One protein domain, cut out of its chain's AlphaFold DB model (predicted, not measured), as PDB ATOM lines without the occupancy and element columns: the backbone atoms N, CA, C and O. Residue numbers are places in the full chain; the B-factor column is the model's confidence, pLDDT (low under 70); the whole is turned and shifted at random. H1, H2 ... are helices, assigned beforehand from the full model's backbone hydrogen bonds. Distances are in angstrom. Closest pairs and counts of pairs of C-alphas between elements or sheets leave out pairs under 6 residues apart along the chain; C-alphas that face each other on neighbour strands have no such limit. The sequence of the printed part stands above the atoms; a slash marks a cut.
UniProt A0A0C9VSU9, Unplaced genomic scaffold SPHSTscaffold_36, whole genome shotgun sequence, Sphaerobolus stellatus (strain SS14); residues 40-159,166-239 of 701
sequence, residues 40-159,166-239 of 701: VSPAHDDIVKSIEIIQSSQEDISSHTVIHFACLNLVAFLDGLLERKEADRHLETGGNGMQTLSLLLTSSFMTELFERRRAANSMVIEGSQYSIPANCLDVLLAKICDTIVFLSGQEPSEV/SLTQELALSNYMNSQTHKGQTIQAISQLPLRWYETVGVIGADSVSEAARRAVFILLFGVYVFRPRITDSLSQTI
ATOM      1  N   VAL A  40      40.158  15.790 -60.326       59.22
ATOM      2  CA  VAL A  40      40.965  14.614 -60.034       59.22
ATOM      3  C   VAL A  40      41.638  14.884 -58.694       59.22
ATOM      4  O   VAL A  40      42.368  15.863 -58.556       59.22
ATOM      5  N   SER A  41      41.379  14.032 -57.694       66.75
ATOM      6  CA  SER A  41      42.164  14.029 -56.452       66.75
ATOM      7  C   SER A  41      43.645  14.105 -56.832       66.75
ATOM      8  O   SER A  41      44.080  13.253 -57.615       66.75
ATOM      9  N   PRO A  42      44.411  15.081 -56.315       79.81
ATOM     10  CA  PRO A  42      45.799  15.268 -56.717       79.81
ATOM     11  C   PRO A  42      46.567  13.956 -56.553       79.81
ATOM     12  O   PRO A  42      46.358  13.219 -55.578       79.81
ATOM     13  N   ALA A  43      47.416  13.633 -57.532       86.25
ATOM     14  CA  ALA A  43      48.202  12.412 -57.476       86.25
ATOM     15  C   ALA A  43      49.122  12.455 -56.246       86.25
ATOM     16  O   ALA A  43      49.584  13.518 -55.832       86.25
ATOM     17  N   HIS A  44      49.405  11.289 -55.660       87.94
ATOM     18  CA  HIS A  44      50.281  11.180 -54.488       87.94
ATOM     19  C   HIS A  44      51.613  11.930 -54.683       87.94
ATOM     20  O   HIS A  44      52.034  12.674 -53.800       87.94
ATOM     21  N   ASP A  45      52.213  11.806 -55.868       90.81
ATOM     22  CA  ASP A  45      53.480  12.452 -56.220       90.81
ATOM     23  C   ASP A  45      53.383  13.989 -56.221       90.81
ATOM     24  O   ASP A  45      54.312  14.667 -55.775       90.81
ATOM     25  N   ASP A  46      52.250  14.555 -56.646       91.75
ATOM     26  CA  ASP A  46      52.020  16.007 -56.627       91.75
ATOM     27  C   ASP A  46      51.915  16.537 -55.194       91.75
ATOM     28  O   ASP A  46      52.369  17.646 -54.883       91.75
ATOM     29  N   ILE A  47      51.355  15.726 -54.293       92.69
ATOM     30  CA  ILE A  47      51.265  16.059 -52.874       92.69
ATOM     31  C   ILE A  47      52.625  15.966 -52.198       92.69
ATOM     32  O   ILE A  47      53.007  16.903 -51.497       92.69
ATOM     33  N   VAL A  48      53.396  14.908 -52.453       93.12
ATOM     34  CA  VAL A  48      54.772  14.794 -51.945       93.12
ATOM     35  C   VAL A  48      55.616  15.973 -52.427       93.12
ATOM     36  O   VAL A  48      56.269  16.630 -51.619       93.12
ATOM     37  N   LYS A  49      55.513  16.341 -53.707       94.62
ATOM     38  CA  LYS A  49      56.186  17.524 -54.252       94.62
ATOM     39  C   LYS A  49      55.734  18.822 -53.575       94.62
ATOM     40  O   LYS A  49      56.554  19.699 -53.320       94.62
ATOM     41  N   SER A  50      54.448  18.956 -53.249       94.56
ATOM     42  CA  SER A  50      53.924  20.119 -52.513       94.56
ATOM     43  C   SER A  50      54.481  20.193 -51.082       94.56
ATOM     44  O   SER A  50      54.803  21.280 -50.603       94.56
ATOM     45  N   ILE A  51      54.675  19.045 -50.422       93.06
ATOM     46  CA  ILE A  51      55.357  18.949 -49.121       93.06
ATOM     47  C   ILE A  51      56.823  19.374 -49.250       93.06
ATOM     48  O   ILE A  51      57.288  20.198 -48.462       93.06
ATOM     49  N   GLU A  52      57.536  18.864 -50.257       94.25
ATOM     50  CA  GLU A  52      58.937  19.211 -50.528       94.25
ATOM     51  C   GLU A  52      59.118  20.704 -50.817       94.25
ATOM     52  O   GLU A  52      60.069  21.310 -50.329       94.25
ATOM     53  N   ILE A  53      58.191  21.317 -51.560       93.06
ATOM     54  CA  ILE A  53      58.188  22.760 -51.830       93.06
ATOM     55  C   ILE A  53      58.142  23.548 -50.521       93.06
ATOM     56  O   ILE A  53      58.965  24.443 -50.329       93.06
ATOM     57  N   ILE A  54      57.217  23.206 -49.614       91.56
ATOM     58  CA  ILE A  54      57.108  23.875 -48.309       91.56
ATOM     59  C   ILE A  54      58.375  23.638 -47.482       91.56
ATOM     60  O   ILE A  54      58.840  24.570 -46.839       91.56
ATOM     61  N   GLN A  55      58.946  22.429 -47.538       92.62
ATOM     62  CA  GLN A  55      60.163  22.031 -46.816       92.62
ATOM     63  C   GLN A  55      61.462  22.654 -47.344       92.62
ATOM     64  O   GLN A  55      62.439  22.774 -46.604       92.62
ATOM     65  N   SER A  56      61.512  23.005 -48.626       91.06
ATOM     66  CA  SER A  56      62.724  23.509 -49.267       91.06
ATOM     67  C   SER A  56      63.097  24.874 -48.698       91.06
ATOM     68  O   SER A  56      62.260  25.758 -48.651       91.06
ATOM     69  N   SER A  57      64.344  25.086 -48.274       72.00
ATOM     70  CA  SER A  57      64.776  26.289 -47.538       72.00
ATOM     71  C   SER A  57      65.051  27.525 -48.411       72.00
ATOM     72  O   SER A  57      65.758  28.432 -47.979       72.00
ATOM     73  N   GLN A  58      64.599  27.558 -49.668       71.12
ATOM     74  CA  GLN A  58      64.919  28.679 -50.558       71.12
ATOM     75  C   GLN A  58      64.035  29.901 -50.237       71.12
ATOM     76  O   GLN A  58      62.822  29.778 -50.048       71.12
ATOM     77  N   GLU A  59      64.676  31.067 -50.110       63.00
ATOM     78  CA  GLU A  59      64.103  32.349 -49.652       63.00
ATOM     79  C   GLU A  59      63.617  33.256 -50.802       63.00
ATOM     80  O   GLU A  59      63.228  34.399 -50.566       63.00
ATOM     81  N   ASP A  60      63.632  32.789 -52.054       71.75
ATOM     82  CA  ASP A  60      63.310  33.656 -53.193       71.75
ATOM     83  C   ASP A  60      61.849  34.121 -53.157       71.75
ATOM     84  O   ASP A  60      60.937  33.330 -52.969       71.75
ATOM     85  N   ILE A  61      61.596  35.411 -53.388       56.03
ATOM     86  CA  ILE A  61      60.261  36.048 -53.330       56.03
ATOM     87  C   ILE A  61      59.282  35.461 -54.373       56.03
ATOM     88  O   ILE A  61      58.066  35.475 -54.180       56.03
ATOM     89  N   SER A  62      59.787  34.862 -55.460       63.75
ATOM     90  CA  SER A  62      58.977  34.062 -56.397       63.75
ATOM     91  C   SER A  62      58.388  32.795 -55.756       63.75
ATOM     92  O   SER A  62      57.461  32.203 -56.310       63.75
ATOM     93  N   SER A  63      58.866  32.404 -54.570       71.06
ATOM     94  CA  SER A  63      58.374  31.263 -53.799       71.06
ATOM     95  C   SER A  63      56.968  31.463 -53.249       71.06
ATOM     96  O   SER A  63      56.296  30.465 -53.033       71.06
ATOM     97  N   HIS A  64      56.457  32.687 -53.058       82.62
ATOM     98  CA  HIS A  64      55.143  32.856 -52.415       82.62
ATOM     99  C   HIS A  64      53.990  32.297 -53.242       82.62
ATOM    100  O   HIS A  64      53.120  31.633 -52.687       82.62
ATOM    101  N   THR A  65      53.999  32.509 -54.561       85.50
ATOM    102  CA  THR A  65      52.994  31.922 -55.460       85.50
ATOM    103  C   THR A  65      53.114  30.399 -55.488       85.50
ATOM    104  O   THR A  65      52.106  29.699 -55.477       85.50
ATOM    105  N   VAL A  66      54.344  29.877 -55.455       89.88
ATOM    106  CA  VAL A  66      54.618  28.431 -55.449       89.88
ATOM    107  C   VAL A  66      54.183  27.789 -54.126       89.88
ATOM    108  O   VAL A  66      53.542  26.743 -54.137       89.88
ATOM    109  N   ILE A  67      54.459  28.436 -52.989       89.88
ATOM    110  CA  ILE A  67      54.011  28.026 -51.652       89.88
ATOM    111  C   ILE A  67      52.490  28.091 -51.573       89.88
ATOM    112  O   ILE A  67      51.878  27.167 -51.050       89.88
ATOM    113  N   HIS A  68      51.869  29.148 -52.101       89.56
ATOM    114  CA  HIS A  68      50.416  29.268 -52.128       89.56
ATOM    115  C   HIS A  68      49.782  28.117 -52.915       89.56
ATOM    116  O   HIS A  68      48.898  27.446 -52.392       89.56
ATOM    117  N   PHE A  69      50.293  27.820 -54.113       90.25
ATOM    118  CA  PHE A  69      49.833  26.691 -54.920       90.25
ATOM    119  C   PHE A  69      50.043  25.343 -54.216       90.25
ATOM    120  O   PHE A  69      49.125  24.530 -54.150       90.25
ATOM    121  N   ALA A  70      51.214  25.125 -53.608       93.19
ATOM    122  CA  ALA A  70      51.471  23.934 -52.804       93.19
ATOM    123  C   ALA A  70      50.472  23.811 -51.643       93.19
ATOM    124  O   ALA A  70      49.911  22.741 -51.428       93.19
ATOM    125  N   CYS A  71      50.178  24.904 -50.935       93.62
ATOM    126  CA  CYS A  71      49.186  24.910 -49.861       93.62
ATOM    127  C   CYS A  71      47.780  24.580 -50.373       93.62
ATOM    128  O   CYS A  71      47.088  23.791 -49.736       93.62
ATOM    129  N   LEU A  72      47.367  25.125 -51.521       91.69
ATOM    130  CA  LEU A  72      46.076  24.807 -52.138       91.69
ATOM    131  C   LEU A  72      45.969  23.322 -52.512       91.69
ATOM    132  O   LEU A  72      44.942  22.704 -52.229       91.69
ATOM    133  N   ASN A  73      47.032  22.725 -53.058       93.06
ATOM    134  CA  ASN A  73      47.075  21.289 -53.353       93.06
ATOM    135  C   ASN A  73      46.959  20.440 -52.083       93.06
ATOM    136  O   ASN A  73      46.215  19.462 -52.058       93.06
ATOM    137  N   LEU A  74      47.660  20.828 -51.011       94.62
ATOM    138  CA  LEU A  74      47.566  20.142 -49.722       94.62
ATOM    139  C   LEU A  74      46.171  20.271 -49.105       94.62
ATOM    140  O   LEU A  74      45.647  19.291 -48.584       94.62
ATOM    141  N   VAL A  75      45.547  21.448 -49.186       93.69
ATOM    142  CA  VAL A  75      44.170  21.657 -48.720       93.69
ATOM    143  C   VAL A  75      43.193  20.794 -49.519       93.69
ATOM    144  O   VAL A  75      42.380  20.108 -48.908       93.69
ATOM    145  N   ALA A  76      43.312  20.756 -50.851       91.38
ATOM    146  CA  ALA A  76      42.480  19.904 -51.703       91.38
ATOM    147  C   ALA A  76      42.648  18.413 -51.372       91.38
ATOM    148  O   ALA A  76      41.669  17.674 -51.312       91.38
ATOM    149  N   PHE A  77      43.878  17.974 -51.095       93.88
ATOM    150  CA  PHE A  77      44.147  16.618 -50.623       93.88
ATOM    151  C   PHE A  77      43.456  16.313 -49.286       93.88
ATOM    152  O   PHE A  77      42.821  15.268 -49.150       93.88
ATOM    153  N   LEU A  78      43.548  17.218 -48.307       93.94
ATOM    154  CA  LEU A  78      42.906  17.046 -46.998       93.94
ATOM    155  C   LEU A  78      41.377  17.052 -47.105       93.94
ATOM    156  O   LEU A  78      40.722  16.257 -46.435       93.94
ATOM    157  N   ASP A  79      40.810  17.883 -47.980       91.50
ATOM    158  CA  ASP A  79      39.376  17.873 -48.280       91.50
ATOM    159  C   ASP A  79      38.951  16.556 -48.935       91.50
ATOM    160  O   ASP A  79      37.989  15.936 -48.484       91.50
ATOM    161  N   GLY A  80      39.747  16.035 -49.872       91.19
ATOM    162  CA  GLY A  80      39.537  14.705 -50.439       91.19
ATOM    163  C   GLY A  80      39.596  13.575 -49.401       91.19
ATOM    164  O   GLY A  80      38.937  12.553 -49.578       91.19
ATOM    165  N   LEU A  81      40.342  13.733 -48.298       90.31
ATOM    166  CA  LEU A  81      40.305  12.786 -47.175       90.31
ATOM    167  C   LEU A  81      39.035  12.932 -46.326       90.31
ATOM    168  O   LEU A  81      38.508  11.921 -45.863       90.31
ATOM    169  N   LEU A  82      38.556  14.160 -46.116       88.69
ATOM    170  CA  LEU A  82      37.352  14.459 -45.332       88.69
ATOM    171  C   LEU A  82      36.056  14.049 -46.051       88.69
ATOM    172  O   LEU A  82      35.085  13.677 -45.396       88.69
ATOM    173  N   GLU A  83      36.034  14.103 -47.383       87.69
ATOM    174  CA  GLU A  83      34.865  13.760 -48.206       87.69
ATOM    175  C   GLU A  83      34.658  12.246 -48.386       87.69
ATOM    176  O   GLU A  83      33.581  11.803 -48.801       87.69
ATOM    177  N   ARG A  84      35.660  11.420 -48.056       83.94
ATOM    178  CA  ARG A  84      35.540   9.959 -48.140       83.94
ATOM    179  C   ARG A  84      34.470   9.457 -47.170       83.94
ATOM    180  O   ARG A  84      34.551   9.661 -45.957       83.94
ATOM    181  N   LYS A  85      33.463   8.770 -47.719       71.06
ATOM    182  CA  LYS A  85      32.342   8.210 -46.952       71.06
ATOM    183  C   LYS A  85      32.823   7.199 -45.915       71.06
ATOM    184  O   LYS A  85      33.801   6.484 -46.120       71.06
ATOM    185  N   GLU A  86      32.061   7.082 -44.829       64.38
ATOM    186  CA  GLU A  86      32.364   6.192 -43.703       64.38
ATOM    187  C   GLU A  86      32.616   4.735 -44.106       64.38
ATOM    188  O   GLU A  86      33.475   4.075 -43.526       64.38
ATOM    189  N   ALA A  87      31.915   4.252 -45.137       59.84
ATOM    190  CA  ALA A  87      32.050   2.886 -45.636       59.84
ATOM    191  C   ALA A  87      33.481   2.547 -46.108       59.84
ATOM    192  O   ALA A  87      33.893   1.392 -45.992       59.84
ATOM    193  N   ASP A  88      34.253   3.545 -46.553       63.50
ATOM    194  CA  ASP A  88      35.635   3.368 -47.013       63.50
ATOM    195  C   ASP A  88      36.675   3.617 -45.901       63.50
ATOM    196  O   ASP A  88      37.848   3.278 -46.069       63.50
ATOM    197  N   ARG A  89      36.275   4.134 -44.723       61.59
ATOM    198  CA  ARG A  89      37.203   4.444 -43.610       61.59
ATOM    199  C   ARG A  89      37.964   3.222 -43.095       61.59
ATOM    200  O   ARG A  89      39.075   3.359 -42.591       61.59
ATOM    201  N   HIS A  90      37.366   2.037 -43.194       56.66
ATOM    202  CA  HIS A  90      37.951   0.793 -42.687       56.66
ATOM    203  C   HIS A  90      38.829   0.053 -43.702       56.66
ATOM    204  O   HIS A  90      39.435  -0.949 -43.334       56.66
ATOM    205  N   LEU A  91      38.869   0.485 -44.967       47.00
ATOM    206  CA  LEU A  91      39.500  -0.278 -46.052       47.00
ATOM    207  C   LEU A  91      40.885   0.242 -46.468       47.00
ATOM    208  O   LEU A  91      41.588  -0.471 -47.175       47.00
ATOM    209  N   GLU A  92      41.318   1.426 -46.015       52.34
ATOM    210  CA  GLU A  92      42.561   2.050 -46.504       52.34
ATOM    211  C   GLU A  92      43.478   2.630 -45.411       52.34
ATOM    212  O   GLU A  92      44.155   3.637 -45.632       52.34
ATOM    213  N   THR A  93      43.586   1.999 -44.239       55.00
ATOM    214  CA  THR A  93      44.675   2.323 -43.290       55.00
ATOM    215  C   THR A  93      46.065   2.164 -43.927       55.00
ATOM    216  O   THR A  93      46.973   2.913 -43.585       55.00
ATOM    217  N   GLY A  94      46.205   1.293 -44.935       59.19
ATOM    218  CA  GLY A  94      47.429   1.126 -45.733       59.19
ATOM    219  C   GLY A  94      47.507   1.938 -47.037       59.19
ATOM    220  O   GLY A  94      48.444   1.746 -47.809       59.19
ATOM    221  N   GLY A  95      46.536   2.809 -47.336       76.00
ATOM    222  CA  GLY A  95      46.518   3.569 -48.589       76.00
ATOM    223  C   GLY A  95      47.562   4.694 -48.632       76.00
ATOM    224  O   GLY A  95      47.915   5.276 -47.602       76.00
ATOM    225  N   ASN A  96      47.991   5.084 -49.839       84.69
ATOM    226  CA  ASN A  96      48.919   6.208 -50.064       84.69
ATOM    227  C   ASN A  96      48.473   7.502 -49.350       84.69
ATOM    228  O   ASN A  96      49.312   8.309 -48.953       84.69
ATOM    229  N   GLY A  97      47.166   7.700 -49.134       88.94
ATOM    230  CA  GLY A  97      46.626   8.848 -48.398       88.94
ATOM    231  C   GLY A  97      47.098   8.923 -46.941       88.94
ATOM    232  O   GLY A  97      47.542   9.982 -46.501       88.94
ATOM    233  N   MET A  98      47.094   7.806 -46.207       89.31
ATOM    234  CA  MET A  98      47.554   7.772 -44.811       89.31
ATOM    235  C   MET A  98      49.064   7.990 -44.708       89.31
ATOM    236  O   MET A  98      49.527   8.759 -43.863       89.31
ATOM    237  N   GLN A  99      49.832   7.404 -45.630       90.12
ATOM    238  CA  GLN A  99      51.273   7.649 -45.726       90.12
ATOM    239  C   GLN A  99      51.568   9.129 -46.007       90.12
ATOM    240  O   GLN A  99      52.419   9.726 -45.351       90.12
ATOM    241  N   THR A 100      50.813   9.755 -46.909       92.12
ATOM    242  CA  THR A 100      50.948  11.185 -47.224       92.12
ATOM    243  C   THR A 100      50.608  12.068 -46.028       92.12
ATOM    244  O   THR A 100      51.364  12.977 -45.686       92.12
ATOM    245  N   LEU A 101      49.507  11.772 -45.332       94.44
ATOM    246  CA  LEU A 101      49.142  12.473 -44.105       94.44
ATOM    247  C   LEU A 101      50.237  12.328 -43.038       94.44
ATOM    248  O   LEU A 101      50.558  13.288 -42.342       94.44
ATOM    249  N   SER A 102      50.879  11.162 -42.951       94.31
ATOM    250  CA  SER A 102      51.996  10.948 -42.030       94.31
ATOM    251  C   SER A 102      53.200  11.863 -42.309       94.31
ATOM    252  O   SER A 102      53.918  12.213 -41.368       94.31
ATOM    253  N   LEU A 103      53.410  12.292 -43.562       94.94
ATOM    254  CA  LEU A 103      54.448  13.260 -43.932       94.94
ATOM    255  C   LEU A 103      54.091  14.671 -43.442       94.94
ATOM    256  O   LEU A 103      54.945  15.348 -42.862       94.94
ATOM    257  N   LEU A 104      52.819  15.068 -43.581       96.25
ATOM    258  CA  LEU A 104      52.287  16.342 -43.071       96.25
ATOM    259  C   LEU A 104      52.347  16.441 -41.541       96.25
ATOM    260  O   LEU A 104      52.434  17.528 -40.983       96.25
ATOM    261  N   LEU A 105      52.324  15.308 -40.843       96.31
ATOM    262  CA  LEU A 105      52.374  15.256 -39.382       96.31
ATOM    263  C   LEU A 105      53.797  15.071 -38.831       96.31
ATOM    264  O   LEU A 105      53.978  14.793 -37.646       96.31
ATOM    265  N   THR A 106      54.834  15.185 -39.665       94.81
ATOM    266  CA  THR A 106      56.220  15.154 -39.179       94.81
ATOM    267  C   THR A 106      56.547  16.426 -38.397       94.81
ATOM    268  O   THR A 106      56.171  17.532 -38.782       94.81
ATOM    269  N   SER A 107      57.323  16.304 -37.313       94.44
ATOM    270  CA  SER A 107      57.779  17.487 -36.564       94.44
ATOM    271  C   SER A 107      58.634  18.430 -37.425       94.44
ATOM    272  O   SER A 107      58.652  19.631 -37.160       94.44
ATOM    273  N   SER A 108      59.344  17.910 -38.432       95.00
ATOM    274  CA  SER A 108      60.119  18.711 -39.387       95.00
ATOM    275  C   SER A 108      59.211  19.532 -40.300       95.00
ATOM    276  O   SER A 108      59.411  20.739 -40.402       95.00
ATOM    277  N   PHE A 109      58.177  18.920 -40.893       96.12
ATOM    278  CA  PHE A 109      57.192  19.645 -41.696       96.12
ATOM    279  C   PHE A 109      56.473  20.715 -40.876       96.12
ATOM    280  O   PHE A 109      56.399  21.856 -41.314       96.12
ATOM    281  N   MET A 110      56.014  20.387 -39.663       97.19
ATOM    282  CA  MET A 110      55.352  21.363 -38.789       97.19
ATOM    283  C   MET A 110      56.273  22.534 -38.434       97.19
ATOM    284  O   MET A 110      55.829  23.676 -38.394       97.19
ATOM    285  N   THR A 111      57.564  22.281 -38.213       95.88
ATOM    286  CA  THR A 111      58.531  23.355 -37.947       95.88
ATOM    287  C   THR A 111      58.656  24.291 -39.143       95.88
ATOM    288  O   THR A 111      58.530  25.503 -38.976       95.88
ATOM    289  N   GLU A 112      58.834  23.738 -40.342       95.56
ATOM    290  CA  GLU A 112      58.968  24.552 -41.549       95.56
ATOM    291  C   GLU A 112      57.672  25.294 -41.886       95.56
ATOM    292  O   GLU A 112      57.702  26.485 -42.180       95.56
ATOM    293  N   LEU A 113      56.514  24.643 -41.762       95.69
ATOM    294  CA  LEU A 113      55.214  25.263 -42.003       95.69
ATOM    295  C   LEU A 113      55.011  26.509 -41.122       95.69
ATOM    296  O   LEU A 113      54.530  27.540 -41.597       95.69
ATOM    297  N   PHE A 114      55.428  26.443 -39.854       96.00
ATOM    298  CA  PHE A 114      55.392  27.586 -38.942       96.00
ATOM    299  C   PHE A 114      56.420  28.672 -39.308       96.00
ATOM    300  O   PHE A 114      56.082  29.853 -39.260       96.00
ATOM    301  N   GLU A 115      57.634  28.326 -39.747       93.81
ATOM    302  CA  GLU A 115      58.594  29.334 -40.231       93.81
ATOM    303  C   GLU A 115      58.108  30.016 -41.524       93.81
ATOM    304  O   GLU A 115      58.220  31.238 -41.657       93.81
ATOM    305  N   ARG A 116      57.448  29.288 -42.433       92.62
ATOM    306  CA  ARG A 116      56.797  29.871 -43.621       92.62
ATOM    307  C   ARG A 116      55.650  30.799 -43.251       92.62
ATOM    308  O   ARG A 116      55.540  31.897 -43.801       92.62
ATOM    309  N   ARG A 117      54.850  30.412 -42.260       93.06
ATOM    310  CA  ARG A 117      53.790  31.252 -41.688       93.06
ATOM    311  C   ARG A 117      54.358  32.530 -41.076       93.06
ATOM    312  O   ARG A 117      53.819  33.616 -41.285       93.06
ATOM    313  N   ARG A 118      55.470  32.421 -40.349       93.06
ATOM    314  CA  ARG A 118      56.191  33.556 -39.769       93.06
ATOM    315  C   ARG A 118      56.706  34.514 -40.841       93.06
ATOM    316  O   ARG A 118      56.484  35.716 -40.705       93.06
ATOM    317  N   ALA A 119      57.340  33.990 -41.888       90.31
ATOM    318  CA  ALA A 119      57.851  34.778 -43.007       90.31
ATOM    319  C   ALA A 119      56.720  35.519 -43.747       90.31
ATOM    320  O   ALA A 119      56.823  36.723 -43.989       90.31
ATOM    321  N   ALA A 120      55.605  34.834 -44.023       89.25
ATOM    322  CA  ALA A 120      54.425  35.453 -44.626       89.25
ATOM    323  C   ALA A 120      53.869  36.589 -43.749       89.25
ATOM    324  O   ALA A 120      53.613  37.685 -44.242       89.25
ATOM    325  N   ASN A 121      53.768  36.377 -42.432       88.81
ATOM    326  CA  ASN A 121      53.288  37.400 -41.499       88.81
ATOM    327  C   ASN A 121      54.221  38.616 -41.392       88.81
ATOM    328  O   ASN A 121      53.728  39.740 -41.291       88.81
ATOM    329  N   SER A 122      55.547  38.439 -41.450       89.19
ATOM    330  CA  SER A 122      56.468  39.587 -41.477       89.19
ATOM    331  C   SER A 122      56.264  40.470 -42.708       89.19
ATOM    332  O   SER A 122      56.277  41.690 -42.584       89.19
ATOM    333  N   MET A 123      55.978  39.876 -43.868       85.62
ATOM    334  CA  MET A 123      55.747  40.635 -45.101       85.62
ATOM    335  C   MET A 123      54.446  41.439 -45.058       85.62
ATOM    336  O   MET A 123      54.392  42.558 -45.575       85.62
ATOM    337  N   VAL A 124      53.402  40.909 -44.413       85.88
ATOM    338  CA  VAL A 124      52.135  41.632 -44.210       85.88
ATOM    339  C   VAL A 124      52.351  42.893 -43.369       85.88
ATOM    340  O   VAL A 124      51.807  43.949 -43.691       85.88
ATOM    341  N   ILE A 125      53.175  42.809 -42.320       85.44
ATOM    342  CA  ILE A 125      53.491  43.953 -41.448       85.44
ATOM    343  C   ILE A 125      54.245  45.047 -42.216       85.44
ATOM    344  O   ILE A 125      54.026  46.231 -41.975       85.44
ATOM    345  N   GLU A 126      55.084  44.666 -43.180       85.50
ATOM    346  CA  GLU A 126      55.840  45.594 -44.031       85.50
ATOM    347  C   GLU A 126      54.980  46.310 -45.095       85.50
ATOM    348  O   GLU A 126      55.501  47.070 -45.911       85.50
ATOM    349  N   GLY A 127      53.653  46.131 -45.076       78.62
ATOM    350  CA  GLY A 127      52.719  46.858 -45.944       78.62
ATOM    351  C   GLY A 127      52.649  46.324 -47.374       78.62
ATOM    352  O   GLY A 127      52.110  46.988 -48.261       78.62
ATOM    353  N   SER A 128      53.183  45.128 -47.612       68.94
ATOM    354  CA  SER A 128      53.041  44.439 -48.889       68.94
ATOM    355  C   SER A 128      51.617  43.885 -49.061       68.94
ATOM    356  O   SER A 128      50.943  43.540 -48.092       68.94
ATOM    357  N   GLN A 129      51.140  43.759 -50.304       66.19
ATOM    358  CA  GLN A 129      49.816  43.189 -50.620       66.19
ATOM    359  C   GLN A 129      49.710  41.669 -50.332       66.19
ATOM    360  O   GLN A 129      48.745  41.025 -50.737       66.19
ATOM    361  N   TYR A 130      50.672  41.071 -49.623       62.34
ATOM    362  CA  TYR A 130      50.801  39.626 -49.418       62.34
ATOM    363  C   TYR A 130      50.035  39.102 -48.187       62.34
ATOM    364  O   TYR A 130      50.555  38.282 -47.436       62.34
ATOM    365  N   SER A 131      48.780  39.516 -47.969       68.44
ATOM    366  CA  SER A 131      47.929  38.931 -46.906       68.44
ATOM    367  C   SER A 131      47.422  37.520 -47.236       68.44
ATOM    368  O   SER A 131      47.059  36.757 -46.341       68.44
ATOM    369  N   ILE A 132      47.428  37.150 -48.520       70.25
ATOM    370  CA  ILE A 132      46.869  35.893 -49.032       70.25
ATOM    371  C   ILE A 132      47.674  34.652 -48.574       70.25
ATOM    372  O   ILE A 132      47.051  33.708 -48.079       70.25
ATOM    373  N   PRO A 133      49.025  34.618 -48.643       68.69
ATOM    374  CA  PRO A 133      49.797  33.440 -48.235       68.69
ATOM    375  C   PRO A 133      49.697  33.116 -46.738       68.69
ATOM    376  O   PRO A 133      49.608  31.945 -46.378       68.69
ATOM    377  N   ALA A 134      49.667  34.135 -45.869       74.88
ATOM    378  CA  ALA A 134      49.537  33.941 -44.423       74.88
ATOM    379  C   ALA A 134      48.215  33.244 -44.064       74.88
ATOM    380  O   ALA A 134      48.205  32.262 -43.323       74.88
ATOM    381  N   ASN A 135      47.115  33.688 -44.678       85.00
ATOM    382  CA  ASN A 135      45.800  33.078 -44.483       85.00
ATOM    383  C   ASN A 135      45.739  31.646 -45.031       85.00
ATOM    384  O   ASN A 135      45.105  30.786 -44.428       85.00
ATOM    385  N   CYS A 136      46.413  31.367 -46.150       90.31
ATOM    386  CA  CYS A 136      46.433  30.032 -46.750       90.31
ATOM    387  C   CYS A 136      47.139  28.997 -45.854       90.31
ATOM    388  O   CYS A 136      46.657  27.874 -45.714       90.31
ATOM    389  N   LEU A 137      48.231  29.387 -45.188       94.12
ATOM    390  CA  LEU A 137      48.939  28.531 -44.227       94.12
ATOM    391  C   LEU A 137      48.102  28.268 -42.964       94.12
ATOM    392  O   LEU A 137      48.086  27.143 -42.465       94.12
ATOM    393  N   ASP A 138      47.362  29.273 -42.484       94.75
ATOM    394  CA  ASP A 138      46.413  29.104 -41.376       94.75
ATOM    395  C   ASP A 138      45.252  28.173 -41.759       94.75
ATOM    396  O   ASP A 138      44.858  27.322 -40.959       94.75
ATOM    397  N   VAL A 139      44.745  28.272 -42.995       93.06
ATOM    398  CA  VAL A 139      43.743  27.339 -43.536       93.06
ATOM    399  C   VAL A 139      44.306  25.921 -43.615       93.06
ATOM    400  O   VAL A 139      43.633  24.988 -43.188       93.06
ATOM    401  N   LEU A 140      45.540  25.739 -44.097       95.25
ATOM    402  CA  LEU A 140      46.183  24.423 -44.149       95.25
ATOM    403  C   LEU A 140      46.307  23.801 -42.749       95.25
ATOM    404  O   LEU A 140      45.936  22.647 -42.556       95.25
ATOM    405  N   LEU A 141      46.761  24.566 -41.752       96.62
ATOM    406  CA  LEU A 141      46.826  24.111 -40.357       96.62
ATOM    407  C   LEU A 141      45.445  23.758 -39.785       96.62
ATOM    408  O   LEU A 141      45.309  22.752 -39.082       96.62
ATOM    409  N   ALA A 142      44.423  24.562 -40.088       95.06
ATOM    410  CA  ALA A 142      43.048  24.286 -39.681       95.06
ATOM    411  C   ALA A 142      42.534  22.984 -40.314       95.06
ATOM    412  O   ALA A 142      41.987  22.139 -39.609       95.06
ATOM    413  N   LYS A 143      42.804  22.764 -41.605       94.62
ATOM    414  CA  LYS A 143      42.447  21.529 -42.317       94.62
ATOM    415  C   LYS A 143      43.179  20.313 -41.768       94.62
ATOM    416  O   LYS A 143      42.552  19.280 -41.584       94.62
ATOM    417  N   ILE A 144      44.464  20.437 -41.424       96.19
ATOM    418  CA  ILE A 144      45.203  19.365 -40.741       96.19
ATOM    419  C   ILE A 144      44.503  19.005 -39.423       96.19
ATOM    420  O   ILE A 144      44.319  17.822 -39.138       96.19
ATOM    421  N   CYS A 145      44.068  19.999 -38.638       95.25
ATOM    422  CA  CYS A 145      43.306  19.744 -37.415       95.25
ATOM    423  C   CYS A 145      41.992  19.015 -37.710       95.25
ATOM    424  O   CYS A 145      41.736  17.977 -37.100       95.25
ATOM    425  N   ASP A 146      41.197  19.518 -38.655       92.19
ATOM    426  CA  ASP A 146      39.915  18.925 -39.046       92.19
ATOM    427  C   ASP A 146      40.099  17.463 -39.503       92.19
ATOM    428  O   ASP A 146      39.367  16.578 -39.058       92.19
ATOM    429  N   THR A 147      41.129  17.173 -40.308       92.94
ATOM    430  CA  THR A 147      41.465  15.815 -40.766       92.94
ATOM    431  C   THR A 147      41.888  14.896 -39.619       92.94
ATOM    432  O   THR A 147      41.441  13.751 -39.571       92.94
ATOM    433  N   ILE A 148      42.704  15.367 -38.667       93.19
ATOM    434  CA  ILE A 148      43.065  14.574 -37.478       93.19
ATOM    435  C   ILE A 148      41.807  14.245 -36.667       93.19
ATOM    436  O   ILE A 148      41.627  13.103 -36.245       93.19
ATOM    437  N   VAL A 149      40.928  15.225 -36.443       90.56
ATOM    438  CA  VAL A 149      39.677  15.028 -35.694       90.56
ATOM    439  C   VAL A 149      38.776  14.010 -36.385       90.56
ATOM    440  O   VAL A 149      38.331  13.059 -35.743       90.56
ATOM    441  N   PHE A 150      38.586  14.165 -37.693       88.25
ATOM    442  CA  PHE A 150      37.787  13.263 -38.508       88.25
ATOM    443  C   PHE A 150      38.299  11.822 -38.445       88.25
ATOM    444  O   PHE A 150      37.594  10.906 -38.021       88.25
ATOM    445  N   LEU A 151      39.569  11.620 -38.798       87.25
ATOM    446  CA  LEU A 151      40.158  10.284 -38.888       87.25
ATOM    447  C   LEU A 151      40.345   9.625 -37.523       87.25
ATOM    448  O   LEU A 151      40.387   8.398 -37.432       87.25
ATOM    449  N   SER A 152      40.442  10.416 -36.454       85.69
ATOM    450  CA  SER A 152      40.537   9.868 -35.105       85.69
ATOM    451  C   SER A 152      39.201   9.359 -34.553       85.69
ATOM    452  O   SER A 152      39.213   8.667 -33.535       85.69
ATOM    453  N   GLY A 153      38.087   9.584 -35.258       72.81
ATOM    454  CA  GLY A 153      36.797   8.943 -34.990       72.81
ATOM    455  C   GLY A 153      35.655   9.903 -34.682       72.81
ATOM    456  O   GLY A 153      34.709   9.481 -34.036       72.81
ATOM    457  N   GLN A 154      35.743  11.172 -35.090       63.84
ATOM    458  CA  GLN A 154      34.591  12.071 -35.068       63.84
ATOM    459  C   GLN A 154      33.965  12.153 -36.461       63.84
ATOM    460  O   GLN A 154      34.646  12.528 -37.415       63.84
ATOM    461  N   GLU A 155      32.661  11.896 -36.583       55.59
ATOM    462  CA  GLU A 155      31.931  12.492 -37.700       55.59
ATOM    463  C   GLU A 155      32.005  14.018 -37.542       55.59
ATOM    464  O   GLU A 155      31.788  14.529 -36.434       55.59
ATOM    465  N   PRO A 156      32.347  14.782 -38.596       53.16
ATOM    466  CA  PRO A 156      32.306  16.231 -38.516       53.16
ATOM    467  C   PRO A 156      30.868  16.603 -38.161       53.16
ATOM    468  O   PRO A 156      29.958  16.281 -38.922       53.16
ATOM    469  N   SER A 157      30.655  17.216 -36.991       44.88
ATOM    470  CA  SER A 157      29.322  17.639 -36.557       44.88
ATOM    471  C   SER A 157      28.720  18.521 -37.641       44.88
ATOM    472  O   SER A 157      29.202  19.632 -37.845       44.88
ATOM    473  N   GLU A 158      27.724  17.976 -38.342       48.06
ATOM    474  CA  GLU A 158      27.135  18.536 -39.556       48.06
ATOM    475  C   GLU A 158      28.215  18.957 -40.562       48.06
ATOM    476  O   GLU A 158      28.693  20.097 -40.583       48.06
ATOM    477  N   VAL A 159      28.577  18.043 -41.469       47.81
ATOM    478  CA  VAL A 159      29.073  18.473 -42.777       47.81
ATOM    479  C   VAL A 159      27.954  19.321 -43.370       47.81
ATOM    480  O   VAL A 159      27.012  18.802 -43.955       47.81
ATOM    481  N   SER A 166      30.425  25.405 -58.754       44.88
ATOM    482  CA  SER A 166      31.754  25.493 -59.378       44.88
ATOM    483  C   SER A 166      32.459  26.843 -59.168       44.88
ATOM    484  O   SER A 166      32.689  27.610 -60.105       44.88
ATOM    485  N   LEU A 167      32.734  27.185 -57.917       50.91
ATOM    486  CA  LEU A 167      33.442  28.384 -57.510       50.91
ATOM    487  C   LEU A 167      34.930  28.062 -57.448       50.91
ATOM    488  O   LEU A 167      35.337  27.030 -56.915       50.91
ATOM    489  N   THR A 168      35.735  28.970 -57.993       63.56
ATOM    490  CA  THR A 168      37.194  28.879 -57.981       63.56
ATOM    491  C   THR A 168      37.719  28.654 -56.558       63.56
ATOM    492  O   THR A 168      37.169  29.168 -55.582       63.56
ATOM    493  N   GLN A 169      38.800  27.885 -56.426       60.03
ATOM    494  CA  GLN A 169      39.378  27.467 -55.142       60.03
ATOM    495  C   GLN A 169      39.690  28.652 -54.198       60.03
ATOM    496  O   GLN A 169      39.547  28.542 -52.981       60.03
ATOM    497  N   GLU A 170      40.026  29.823 -54.750       62.44
ATOM    498  CA  GLU A 170      40.196  31.075 -53.996       62.44
ATOM    499  C   GLU A 170      38.890  31.592 -53.370       62.44
ATOM    500  O   GLU A 170      38.889  32.065 -52.230       62.44
ATOM    501  N   LEU A 171      37.760  31.481 -54.078       64.31
ATOM    502  CA  LEU A 171      36.442  31.833 -53.544       64.31
ATOM    503  C   LEU A 171      36.006  30.837 -52.469       64.31
ATOM    504  O   LEU A 171      35.430  31.254 -51.466       64.31
ATOM    505  N   ALA A 172      36.334  29.551 -52.618       64.62
ATOM    506  CA  ALA A 172      36.121  28.557 -51.567       64.62
ATOM    507  C   ALA A 172      36.937  28.884 -50.304       64.62
ATOM    508  O   ALA A 172      36.400  28.828 -49.197       64.62
ATOM    509  N   LEU A 173      38.195  29.313 -50.460       63.88
ATOM    510  CA  LEU A 173      39.045  29.745 -49.348       63.88
ATOM    511  C   LEU A 173      38.491  31.011 -48.670       63.88
ATOM    512  O   LEU A 173      38.400  31.074 -47.447       63.88
ATOM    513  N   SER A 174      38.046  31.991 -49.461       65.81
ATOM    514  CA  SER A 174      37.382  33.203 -48.961       65.81
ATOM    515  C   SER A 174      36.083  32.877 -48.212       65.81
ATOM    516  O   SER A 174      35.847  33.384 -47.117       65.81
ATOM    517  N   ASN A 175      35.265  31.962 -48.739       63.84
ATOM    518  CA  ASN A 175      34.039  31.504 -48.085       63.84
ATOM    519  C   ASN A 175      34.333  30.729 -46.794       63.84
ATOM    520  O   ASN A 175      33.621  30.904 -45.806       63.84
ATOM    521  N   TYR A 176      35.399  29.925 -46.770       61.81
ATOM    522  CA  TYR A 176      35.859  29.220 -45.573       61.81
ATOM    523  C   TYR A 176      36.252  30.220 -44.471       61.81
ATOM    524  O   TYR A 176      35.783  30.086 -43.338       61.81
ATOM    525  N   MET A 177      36.992  31.280 -44.824       58.25
ATOM    526  CA  MET A 177      37.370  32.377 -43.917       58.25
ATOM    527  C   MET A 177      36.172  33.207 -43.429       58.25
ATOM    528  O   MET A 177      36.141  33.625 -42.274       58.25
ATOM    529  N   ASN A 178      35.183  33.449 -44.294       58.78
ATOM    530  CA  ASN A 178      34.020  34.289 -43.984       58.78
ATOM    531  C   ASN A 178      32.885  33.532 -43.278       58.78
ATOM    532  O   ASN A 178      31.944  34.154 -42.779       58.78
ATOM    533  N   SER A 179      32.941  32.199 -43.228       55.97
ATOM    534  CA  SER A 179      31.908  31.410 -42.569       55.97
ATOM    535  C   SER A 179      31.980  31.590 -41.046       55.97
ATOM    536  O   SER A 179      32.975  31.253 -40.411       55.97
ATOM    537  N   GLN A 180      30.889  32.045 -40.417       50.75
ATOM    538  CA  GLN A 180      30.745  32.031 -38.947       50.75
ATOM    539  C   GLN A 180      30.503  30.620 -38.376       50.75
ATOM    540  O   GLN A 180      30.064  30.450 -37.239       50.75
ATOM    541  N   THR A 181      30.756  29.591 -39.181       61.97
ATOM    542  CA  THR A 181      30.579  28.194 -38.799       61.97
ATOM    543  C   THR A 181      31.750  27.726 -37.930       61.97
ATOM    544  O   THR A 181      32.750  28.428 -37.765       61.97
ATOM    545  N   HIS A 182      31.653  26.513 -37.381       64.75
ATOM    546  CA  HIS A 182      32.712  25.882 -36.582       64.75
ATOM    547  C   HIS A 182      34.106  25.956 -37.247       64.75
ATOM    548  O   HIS A 182      35.108  26.106 -36.554       64.75
ATOM    549  N   LYS A 183      34.154  25.939 -38.588       67.50
ATOM    550  CA  LYS A 183      35.371  26.051 -39.407       67.50
ATOM    551  C   LYS A 183      36.090  27.396 -39.231       67.50
ATOM    552  O   LYS A 183      37.303  27.421 -39.028       67.50
ATOM    553  N   GLY A 184      35.350  28.507 -39.203       75.50
ATOM    554  CA  GLY A 184      35.919  29.837 -38.958       75.50
ATOM    555  C   GLY A 184      36.543  29.966 -37.562       75.50
ATOM    556  O   GLY A 184      37.570  30.626 -37.393       75.50
ATOM    557  N   GLN A 185      35.988  29.262 -36.566       82.94
ATOM    558  CA  GLN A 185      36.547  29.232 -35.210       82.94
ATOM    559  C   GLN A 185      37.889  28.496 -35.149       82.94
ATOM    560  O   GLN A 185      38.779  28.935 -34.420       82.94
ATOM    561  N   THR A 186      38.065  27.411 -35.917       86.94
ATOM    562  CA  THR A 186      39.347  26.693 -35.997       86.94
ATOM    563  C   THR A 186      40.425  27.589 -36.602       86.94
ATOM    564  O   THR A 186      41.503  27.705 -36.029       86.94
ATOM    565  N   ILE A 187      40.141  28.313 -37.688       90.50
ATOM    566  CA  ILE A 187      41.117  29.250 -38.275       90.50
ATOM    567  C   ILE A 187      41.471  30.363 -37.286       90.50
ATOM    568  O   ILE A 187      42.643  30.668 -37.091       90.50
ATOM    569  N   GLN A 188      40.476  30.949 -36.614       90.38
ATOM    570  CA  GLN A 188      40.716  31.982 -35.601       90.38
ATOM    571  C   GLN A 188      41.512  31.447 -34.397       90.38
ATOM    572  O   GLN A 188      42.247  32.187 -33.741       90.38
ATOM    573  N   ALA A 189      41.362  30.165 -34.075       92.81
ATOM    574  CA  ALA A 189      42.171  29.484 -33.076       92.81
ATOM    575  C   ALA A 189      43.617  29.291 -33.557       92.81
ATOM    576  O   ALA A 189      44.549  29.557 -32.799       92.81
ATOM    577  N   ILE A 190      43.810  28.893 -34.819       95.50
ATOM    578  CA  ILE A 190      45.128  28.766 -35.449       95.50
ATOM    579  C   ILE A 190      45.839  30.122 -35.519       95.50
ATOM    580  O   ILE A 190      47.018  30.210 -35.175       95.50
ATOM    581  N   SER A 191      45.137  31.200 -35.875       93.69
ATOM    582  CA  SER A 191      45.714  32.549 -35.971       93.69
ATOM    583  C   SER A 191      46.274  33.070 -34.638       93.69
ATOM    584  O   SER A 191      47.199  33.876 -34.628       93.69
ATOM    585  N   GLN A 192      45.789  32.546 -33.505       94.38
ATOM    586  CA  GLN A 192      46.305  32.845 -32.162       94.38
ATOM    587  C   GLN A 192      47.551  32.034 -31.773       94.38
ATOM    588  O   GLN A 192      48.157  32.308 -30.734       94.38
ATOM    589  N   LEU A 193      47.927  31.015 -32.550       96.56
ATOM    590  CA  LEU A 193      49.103  30.205 -32.248       96.56
ATOM    591  C   LEU A 193      50.395  30.998 -32.486       96.56
ATOM    592  O   LEU A 193      50.464  31.767 -33.448       96.56
ATOM    593  N   PRO A 194      51.445  30.759 -31.677       96.44
ATOM    594  CA  PRO A 194      52.773  31.316 -31.893       96.44
ATOM    595  C   PRO A 194      53.291  31.084 -33.310       96.44
ATOM    596  O   PRO A 194      52.908  30.133 -33.989       96.44
ATOM    597  N   LEU A 195      54.211  31.942 -33.748       95.50
ATOM    598  CA  LEU A 195      54.790  31.854 -35.089       95.50
ATOM    599  C   LEU A 195      55.815  30.723 -35.226       95.50
ATOM    600  O   LEU A 195      56.201  30.405 -36.341       95.50
ATOM    601  N   ARG A 196      56.252  30.104 -34.124       96.50
ATOM    602  CA  ARG A 196      57.188  28.975 -34.142       96.50
ATOM    603  C   ARG A 196      56.563  27.724 -33.549       96.50
ATOM    604  O   ARG A 196      55.942  27.786 -32.488       96.50
ATOM    605  N   TRP A 197      56.808  26.579 -34.185       96.06
ATOM    606  CA  TRP A 197      56.234  25.294 -33.778       96.06
ATOM    607  C   TRP A 197      56.533  24.939 -32.315       96.06
ATOM    608  O   TRP A 197      55.617  24.649 -31.555       96.06
ATOM    609  N   TYR A 198      57.786  25.034 -31.868       95.00
ATOM    610  CA  TYR A 198      58.146  24.683 -30.486       95.00
ATOM    611  C   TYR A 198      57.547  25.636 -29.435       95.00
ATOM    612  O   TYR A 198      57.352  25.242 -28.286       95.00
ATOM    613  N   GLU A 199      57.219  26.875 -29.815       95.94
ATOM    614  CA  GLU A 199      56.568  27.848 -28.928       95.94
ATOM    615  C   GLU A 199      55.078  27.529 -28.735       95.94
ATOM    616  O   GLU A 199      54.503  27.919 -27.717       95.94
ATOM    617  N   THR A 200      54.453  26.772 -29.651       95.31
ATOM    618  CA  THR A 200      53.032  26.380 -29.550       95.31
ATOM    619  C   THR A 200      52.724  25.623 -28.264       95.31
ATOM    620  O   THR A 200      51.660  25.793 -27.684       95.31
ATOM    621  N   VAL A 201      53.685  24.872 -27.735       94.31
ATOM    622  CA  VAL A 201      53.561  24.162 -26.458       94.31
ATOM    623  C   VAL A 201      53.343  25.122 -25.281       94.31
ATOM    624  O   VAL A 201      52.642  24.793 -24.323       94.31
ATOM    625  N   GLY A 202      53.877  26.344 -25.366       93.69
ATOM    626  CA  GLY A 202      53.656  27.393 -24.373       93.69
ATOM    627  C   GLY A 202      52.189  27.813 -24.251       93.69
ATOM    628  O   GLY A 202      51.763  28.205 -23.164       93.69
ATOM    629  N   VAL A 203      51.395  27.656 -25.319       95.00
ATOM    630  CA  VAL A 203      49.952  27.968 -25.348       95.00
ATOM    631  C   VAL A 203      49.164  27.111 -24.364       95.00
ATOM    632  O   VAL A 203      48.215  27.591 -23.744       95.00
ATOM    633  N   ILE A 204      49.573  25.854 -24.177       93.44
ATOM    634  CA  ILE A 204      48.896  24.930 -23.263       93.44
ATOM    635  C   ILE A 204      48.867  25.528 -21.852       93.44
ATOM    636  O   ILE A 204      47.830  25.558 -21.195       93.44
ATOM    637  N   GLY A 205      49.997  26.088 -21.421       88.00
ATOM    638  CA  GLY A 205      50.166  26.751 -20.133       88.00
ATOM    639  C   GLY A 205      50.006  28.274 -20.172       88.00
ATOM    640  O   GLY A 205      50.535  28.940 -19.280       88.00
ATOM    641  N   ALA A 206      49.343  28.853 -21.170       91.56
ATOM    642  CA  ALA A 206      49.102  30.293 -21.226       91.56
ATOM    643  C   ALA A 206      47.663  30.614 -20.800       91.56
ATOM    644  O   ALA A 206      46.714  30.032 -21.324       91.56
ATOM    645  N   ASP A 207      47.501  31.558 -19.871       87.81
ATOM    646  CA  ASP A 207      46.178  31.984 -19.384       87.81
ATOM    647  C   ASP A 207      45.515  33.005 -20.324       87.81
ATOM    648  O   ASP A 207      44.308  33.210 -20.274       87.81
ATOM    649  N   SER A 208      46.305  33.626 -21.204       90.88
ATOM    650  CA  SER A 208      45.865  34.641 -22.164       90.88
ATOM    651  C   SER A 208      45.337  34.071 -23.482       90.88
ATOM    652  O   SER A 208      44.894  34.839 -24.332       90.88
ATOM    653  N   VAL A 209      45.433  32.756 -23.693       92.38
ATOM    654  CA  VAL A 209      45.065  32.119 -24.962       92.38
ATOM    655  C   VAL A 209      43.683  31.482 -24.853       92.38
ATOM    656  O   VAL A 209      43.346  30.888 -23.827       92.38
ATOM    657  N   SER A 210      42.884  31.604 -25.917       92.31
ATOM    658  CA  SER A 210      41.545  31.015 -25.973       92.31
ATOM    659  C   SER A 210      41.570  29.483 -25.870       92.31
ATOM    660  O   SER A 210      42.503  28.820 -26.329       92.31
ATOM    661  N   GLU A 211      40.497  28.896 -25.327       87.88
ATOM    662  CA  GLU A 211      40.330  27.434 -25.276       87.88
ATOM    663  C   GLU A 211      40.330  26.798 -26.673       87.88
ATOM    664  O   GLU A 211      40.805  25.682 -26.856       87.88
ATOM    665  N   ALA A 212      39.831  27.504 -27.693       90.50
ATOM    666  CA  ALA A 212      39.854  27.018 -29.071       90.50
ATOM    667  C   ALA A 212      41.292  26.862 -29.594       90.50
ATOM    668  O   ALA A 212      41.637  25.807 -30.125       90.50
ATOM    669  N   ALA A 213      42.153  27.858 -29.366       94.50
ATOM    670  CA  ALA A 213      43.572  27.779 -29.709       94.50
ATOM    671  C   ALA A 213      44.286  26.679 -28.913       94.50
ATOM    672  O   ALA A 213      45.064  25.912 -29.478       94.50
ATOM    673  N   ARG A 214      43.959  26.516 -27.624       94.06
ATOM    674  CA  ARG A 214      44.510  25.420 -26.817       94.06
ATOM    675  C   ARG A 214      44.106  24.042 -27.349       94.06
ATOM    676  O   ARG A 214      44.955  23.156 -27.438       94.06
ATOM    677  N   ARG A 215      42.844  23.866 -27.755       92.25
ATOM    678  CA  ARG A 215      42.362  22.640 -28.415       92.25
ATOM    679  C   ARG A 215      43.091  22.375 -29.727       92.25
ATOM    680  O   ARG A 215      43.519  21.246 -29.934       92.25
ATOM    681  N   ALA A 216      43.300  23.395 -30.559       94.88
ATOM    682  CA  ALA A 216      44.066  23.250 -31.794       94.88
ATOM    683  C   ALA A 216      45.501  22.759 -31.519       94.88
ATOM    684  O   ALA A 216      45.956  21.818 -32.164       94.88
ATOM    685  N   VAL A 217      46.180  23.294 -30.496       96.25
ATOM    686  CA  VAL A 217      47.502  22.783 -30.078       96.25
ATOM    687  C   VAL A 217      47.432  21.323 -29.642       96.25
ATOM    688  O   VAL A 217      48.266  20.531 -30.070       96.25
ATOM    689  N   PHE A 218      46.440  20.936 -28.833       95.38
ATOM    690  CA  PHE A 218      46.271  19.533 -28.446       95.38
ATOM    691  C   PHE A 218      46.062  18.614 -29.654       95.38
ATOM    692  O   PHE A 218      46.660  17.541 -29.690       95.38
ATOM    693  N   ILE A 219      45.268  19.036 -30.643       95.62
ATOM    694  CA  ILE A 219      45.030  18.276 -31.877       95.62
ATOM    695  C   ILE A 219      46.329  18.119 -32.668       95.62
ATOM    696  O   ILE A 219      46.668  17.003 -33.051       95.62
ATOM    697  N   LEU A 220      47.089  19.200 -32.865       96.81
ATOM    698  CA  LEU A 220      48.355  19.153 -33.602       96.81
ATOM    699  C   LEU A 220      49.399  18.282 -32.890       96.81
ATOM    700  O   LEU A 220      50.037  17.448 -33.526       96.81
ATOM    701  N   LEU A 221      49.549  18.424 -31.569       96.25
ATOM    702  CA  LEU A 221      50.461  17.584 -30.787       96.25
ATOM    703  C   LEU A 221      50.044  16.115 -30.831       96.25
ATOM    704  O   LEU A 221      50.894  15.247 -31.013       96.25
ATOM    705  N   PHE A 222      48.749  15.826 -30.699       95.19
ATOM    706  CA  PHE A 222      48.222  14.472 -30.847       95.19
ATOM    707  C   PHE A 222      48.500  13.922 -32.252       95.19
ATOM    708  O   PHE A 222      48.987  12.802 -32.377       95.19
ATOM    709  N   GLY A 223      48.281  14.729 -33.294       95.00
ATOM    710  CA  GLY A 223      48.605  14.417 -34.685       95.00
ATOM    711  C   GLY A 223      50.055  13.968 -34.866       95.00
ATOM    712  O   GLY A 223      50.325  12.898 -35.408       95.00
ATOM    713  N   VAL A 224      50.988  14.770 -34.355       95.25
ATOM    714  CA  VAL A 224      52.435  14.566 -34.518       95.25
ATOM    715  C   VAL A 224      52.967  13.413 -33.662       95.25
ATOM    716  O   VAL A 224      53.762  12.611 -34.153       95.25
ATOM    717  N   TYR A 225      52.553  13.324 -32.392       93.94
ATOM    718  CA  TYR A 225      53.179  12.435 -31.403       93.94
ATOM    719  C   TYR A 225      52.400  11.153 -31.099       93.94
ATOM    720  O   TYR A 225      52.989  10.215 -30.573       93.94
ATOM    721  N   VAL A 226      51.104  11.080 -31.406       91.50
ATOM    722  CA  VAL A 226      50.283   9.882 -31.148       91.50
ATOM    723  C   VAL A 226      49.783   9.289 -32.460       91.50
ATOM    724  O   VAL A 226      50.047   8.131 -32.768       91.50
ATOM    725  N   PHE A 227      49.096  10.097 -33.263       90.88
ATOM    726  CA  PHE A 227      48.380   9.649 -34.451       90.88
ATOM    727  C   PHE A 227      49.320   9.231 -35.593       90.88
ATOM    728  O   PHE A 227      49.208   8.126 -36.115       90.88
ATOM    729  N   ARG A 228      50.313  10.056 -35.950       92.31
ATOM    730  CA  ARG A 228      51.297   9.718 -36.995       92.31
ATOM    731  C   ARG A 228      52.097   8.436 -36.703       92.31
ATOM    732  O   ARG A 228      52.207   7.607 -37.607       92.31
ATOM    733  N   PRO A 229      52.685   8.248 -35.507       89.06
ATOM    734  CA  PRO A 229      53.412   7.019 -35.187       89.06
ATOM    735  C   PRO A 229      52.561   5.759 -35.316       89.06
ATOM    736  O   PRO A 229      53.078   4.728 -35.728       89.06
ATOM    737  N   ARG A 230      51.260   5.864 -35.007       83.50
ATOM    738  CA  ARG A 230      50.281   4.786 -35.192       83.50
ATOM    739  C   ARG A 230      50.015   4.467 -36.658       83.50
ATOM    740  O   ARG A 230      49.810   3.314 -36.974       83.50
ATOM    741  N   ILE A 231      50.023   5.468 -37.536       85.44
ATOM    742  CA  ILE A 231      49.827   5.262 -38.981       85.44
ATOM    743  C   ILE A 231      51.062   4.647 -39.654       85.44
ATOM    744  O   ILE A 231      50.957   4.015 -40.695       85.44
ATOM    745  N   THR A 232      52.247   4.886 -39.099       86.12
ATOM    746  CA  THR A 232      53.528   4.496 -39.712       86.12
ATOM    747  C   THR A 232      54.163   3.279 -39.046       86.12
ATOM    748  O   THR A 232      55.328   2.993 -39.318       86.12
ATOM    749  N   ASP A 233      53.453   2.637 -38.112       76.00
ATOM    750  CA  ASP A 233      53.940   1.535 -37.270       76.00
ATOM    751  C   ASP A 233      55.282   1.820 -36.573       76.00
ATOM    752  O   ASP A 233      56.036   0.928 -36.186       76.00
ATOM    753  N   SER A 234      55.585   3.105 -36.356       73.62
ATOM    754  CA  SER A 234      56.869   3.594 -35.841       73.62
ATOM    755  C   SER A 234      56.808   3.978 -34.358       73.62
ATOM    756  O   SER A 234      57.589   4.800 -33.866       73.62
ATOM    757  N   LEU A 235      55.883   3.367 -33.608       64.31
ATOM    758  CA  LEU A 235      55.633   3.662 -32.188       64.31
ATOM    759  C   LEU A 235      56.887   3.580 -31.316       64.31
ATOM    760  O   LEU A 235      57.047   4.373 -30.391       64.31
ATOM    761  N   SER A 236      57.807   2.674 -31.641       59.25
ATOM    762  CA  SER A 236      59.066   2.470 -30.918       59.25
ATOM    763  C   SER A 236      60.029   3.662 -30.979       59.25
ATOM    764  O   SER A 236      60.977   3.713 -30.199       59.25
ATOM    765  N   GLN A 237      59.798   4.636 -31.865       63.50
ATOM    766  CA  GLN A 237      60.693   5.782 -32.060       63.50
ATOM    767  C   GLN A 237      60.128   7.105 -31.542       63.50
ATOM    768  O   GLN A 237      60.828   8.121 -31.576       63.50
ATOM    769  N   THR A 238      58.882   7.133 -31.062       71.25
ATOM    770  CA  THR A 238      58.251   8.415 -30.734       71.25
ATOM    771  C   THR A 238      58.497   8.799 -29.288       71.25
ATOM    772  O   THR A 238      57.777   8.406 -28.375       71.25
ATOM    773  N   ILE A 239      59.530   9.613 -29.098       81.56
ATOM    774  CA  ILE A 239      59.846  10.230 -27.816       81.56
ATOM    775  C   ILE A 239      59.179  11.603 -27.780       81.56
ATOM    776  O   ILE A 239      59.491  12.487 -28.580       81.56
TER     777      ILE A 239
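This is residues 40 to 159 and 166 to 239 of the 701 residues of an uncharacterized protein of Sphaerobolus stellatus (strain SS14) (UniProt A0A0C9VSU9). The long helix H5 runs through the middle of a compact, all-helix body, with H2 along one side of it and H4 folding back on its first part as a helical hairpin. On the side away from H2, H7 and H9 cross H5; H1 packs on H2, H8 packs on H4 and H9, and H6 is at the periphery, joined at a corner to H7. The printed part has 194 residues with nine named helices, H1 to H9 in chain order, and no named strand. The whole is compact, with a radius of gyration of the C-alphas of 16.2 A and spans of 49 by 42 by 35 A.

H5, residues 131 to 151, is 30.7 A long, from C-alpha 131 at (47.929, 38.931, -46.906) to C-alpha 151 at (40.158, 10.284, -38.888). H2, residues 63 to 82, is 28.2 A; H4, residues 107 to 125, is 27.3 A. H9, residues 211 to 231, is 27.7 A, has a kink of 33 degrees near residue 223, and ends with C-alpha 231 at (49.827, 5.262, -38.981). The shorter helices are H1, residues 44 to 55, H3, 96 to 104, H6, 169 to 178, H7, 182 to 191, and H8, 197 to 204.

H5 and H9 are the hubs, touching four helices each. For each pair of helices that touch, the two residues named below are those with the closest C-alphas, and the distance is between these C-alphas. H5 touches H2 at a shallow tilt of 23 degrees, the same way (Val 75 and Leu 140, 5.7 A). With residues 131 to 138 alone it touches H4, opposite ways at 31 degrees, a shallow tilt (Ala 120 and Ala 134, 5.1 A). With residues 138 to 142 alone it touches H7 at a steep tilt of 58 degrees, Ala 142 and Ile 187 being 5.5 A apart, and with 144 to 149 alone H9 at a steep 61 degrees, Cys 145 and Ile 219 at 6.0 A. H9 touches H7 with residues 212 to 216 alone, about perpendicular at 90 degrees, Ala 189 and Ala 213 at 4.0 A. H1 touches H2 at a steep tilt of 46 degrees, Ser 50 and Ala 70 at 4.5 A. H3 touches H1, His 44 and Asn 96 at 6.8 A. H8 touches residues 110 to 115 of H4 alone, Thr 111 and Trp 197 at 5.1 A. H6 and H7 touch only at the corner, Met 177 and Gly 184 at 5.8 A. H2 and H9 are apart. Every O i to N i+4 pair is within hydrogen-bond range in H1 to H7; H9 has 14 of 17, and H8 0 of 4, beside 4 of 5 O i to N i+3 pairs.

The farthest C-alphas, of Leu 91 and Gly 127, are 49.0 A apart. Residues 160 to 165 are not printed, and C-alphas 159 and 166 are 18.2 A apart across this cut. The link from H2 to H3, residues 83 to 95, is long. Mean pLDDT of the printed part is 82.9; residues under 70 include 86 to 94, 154 to 159 and 166 to 183.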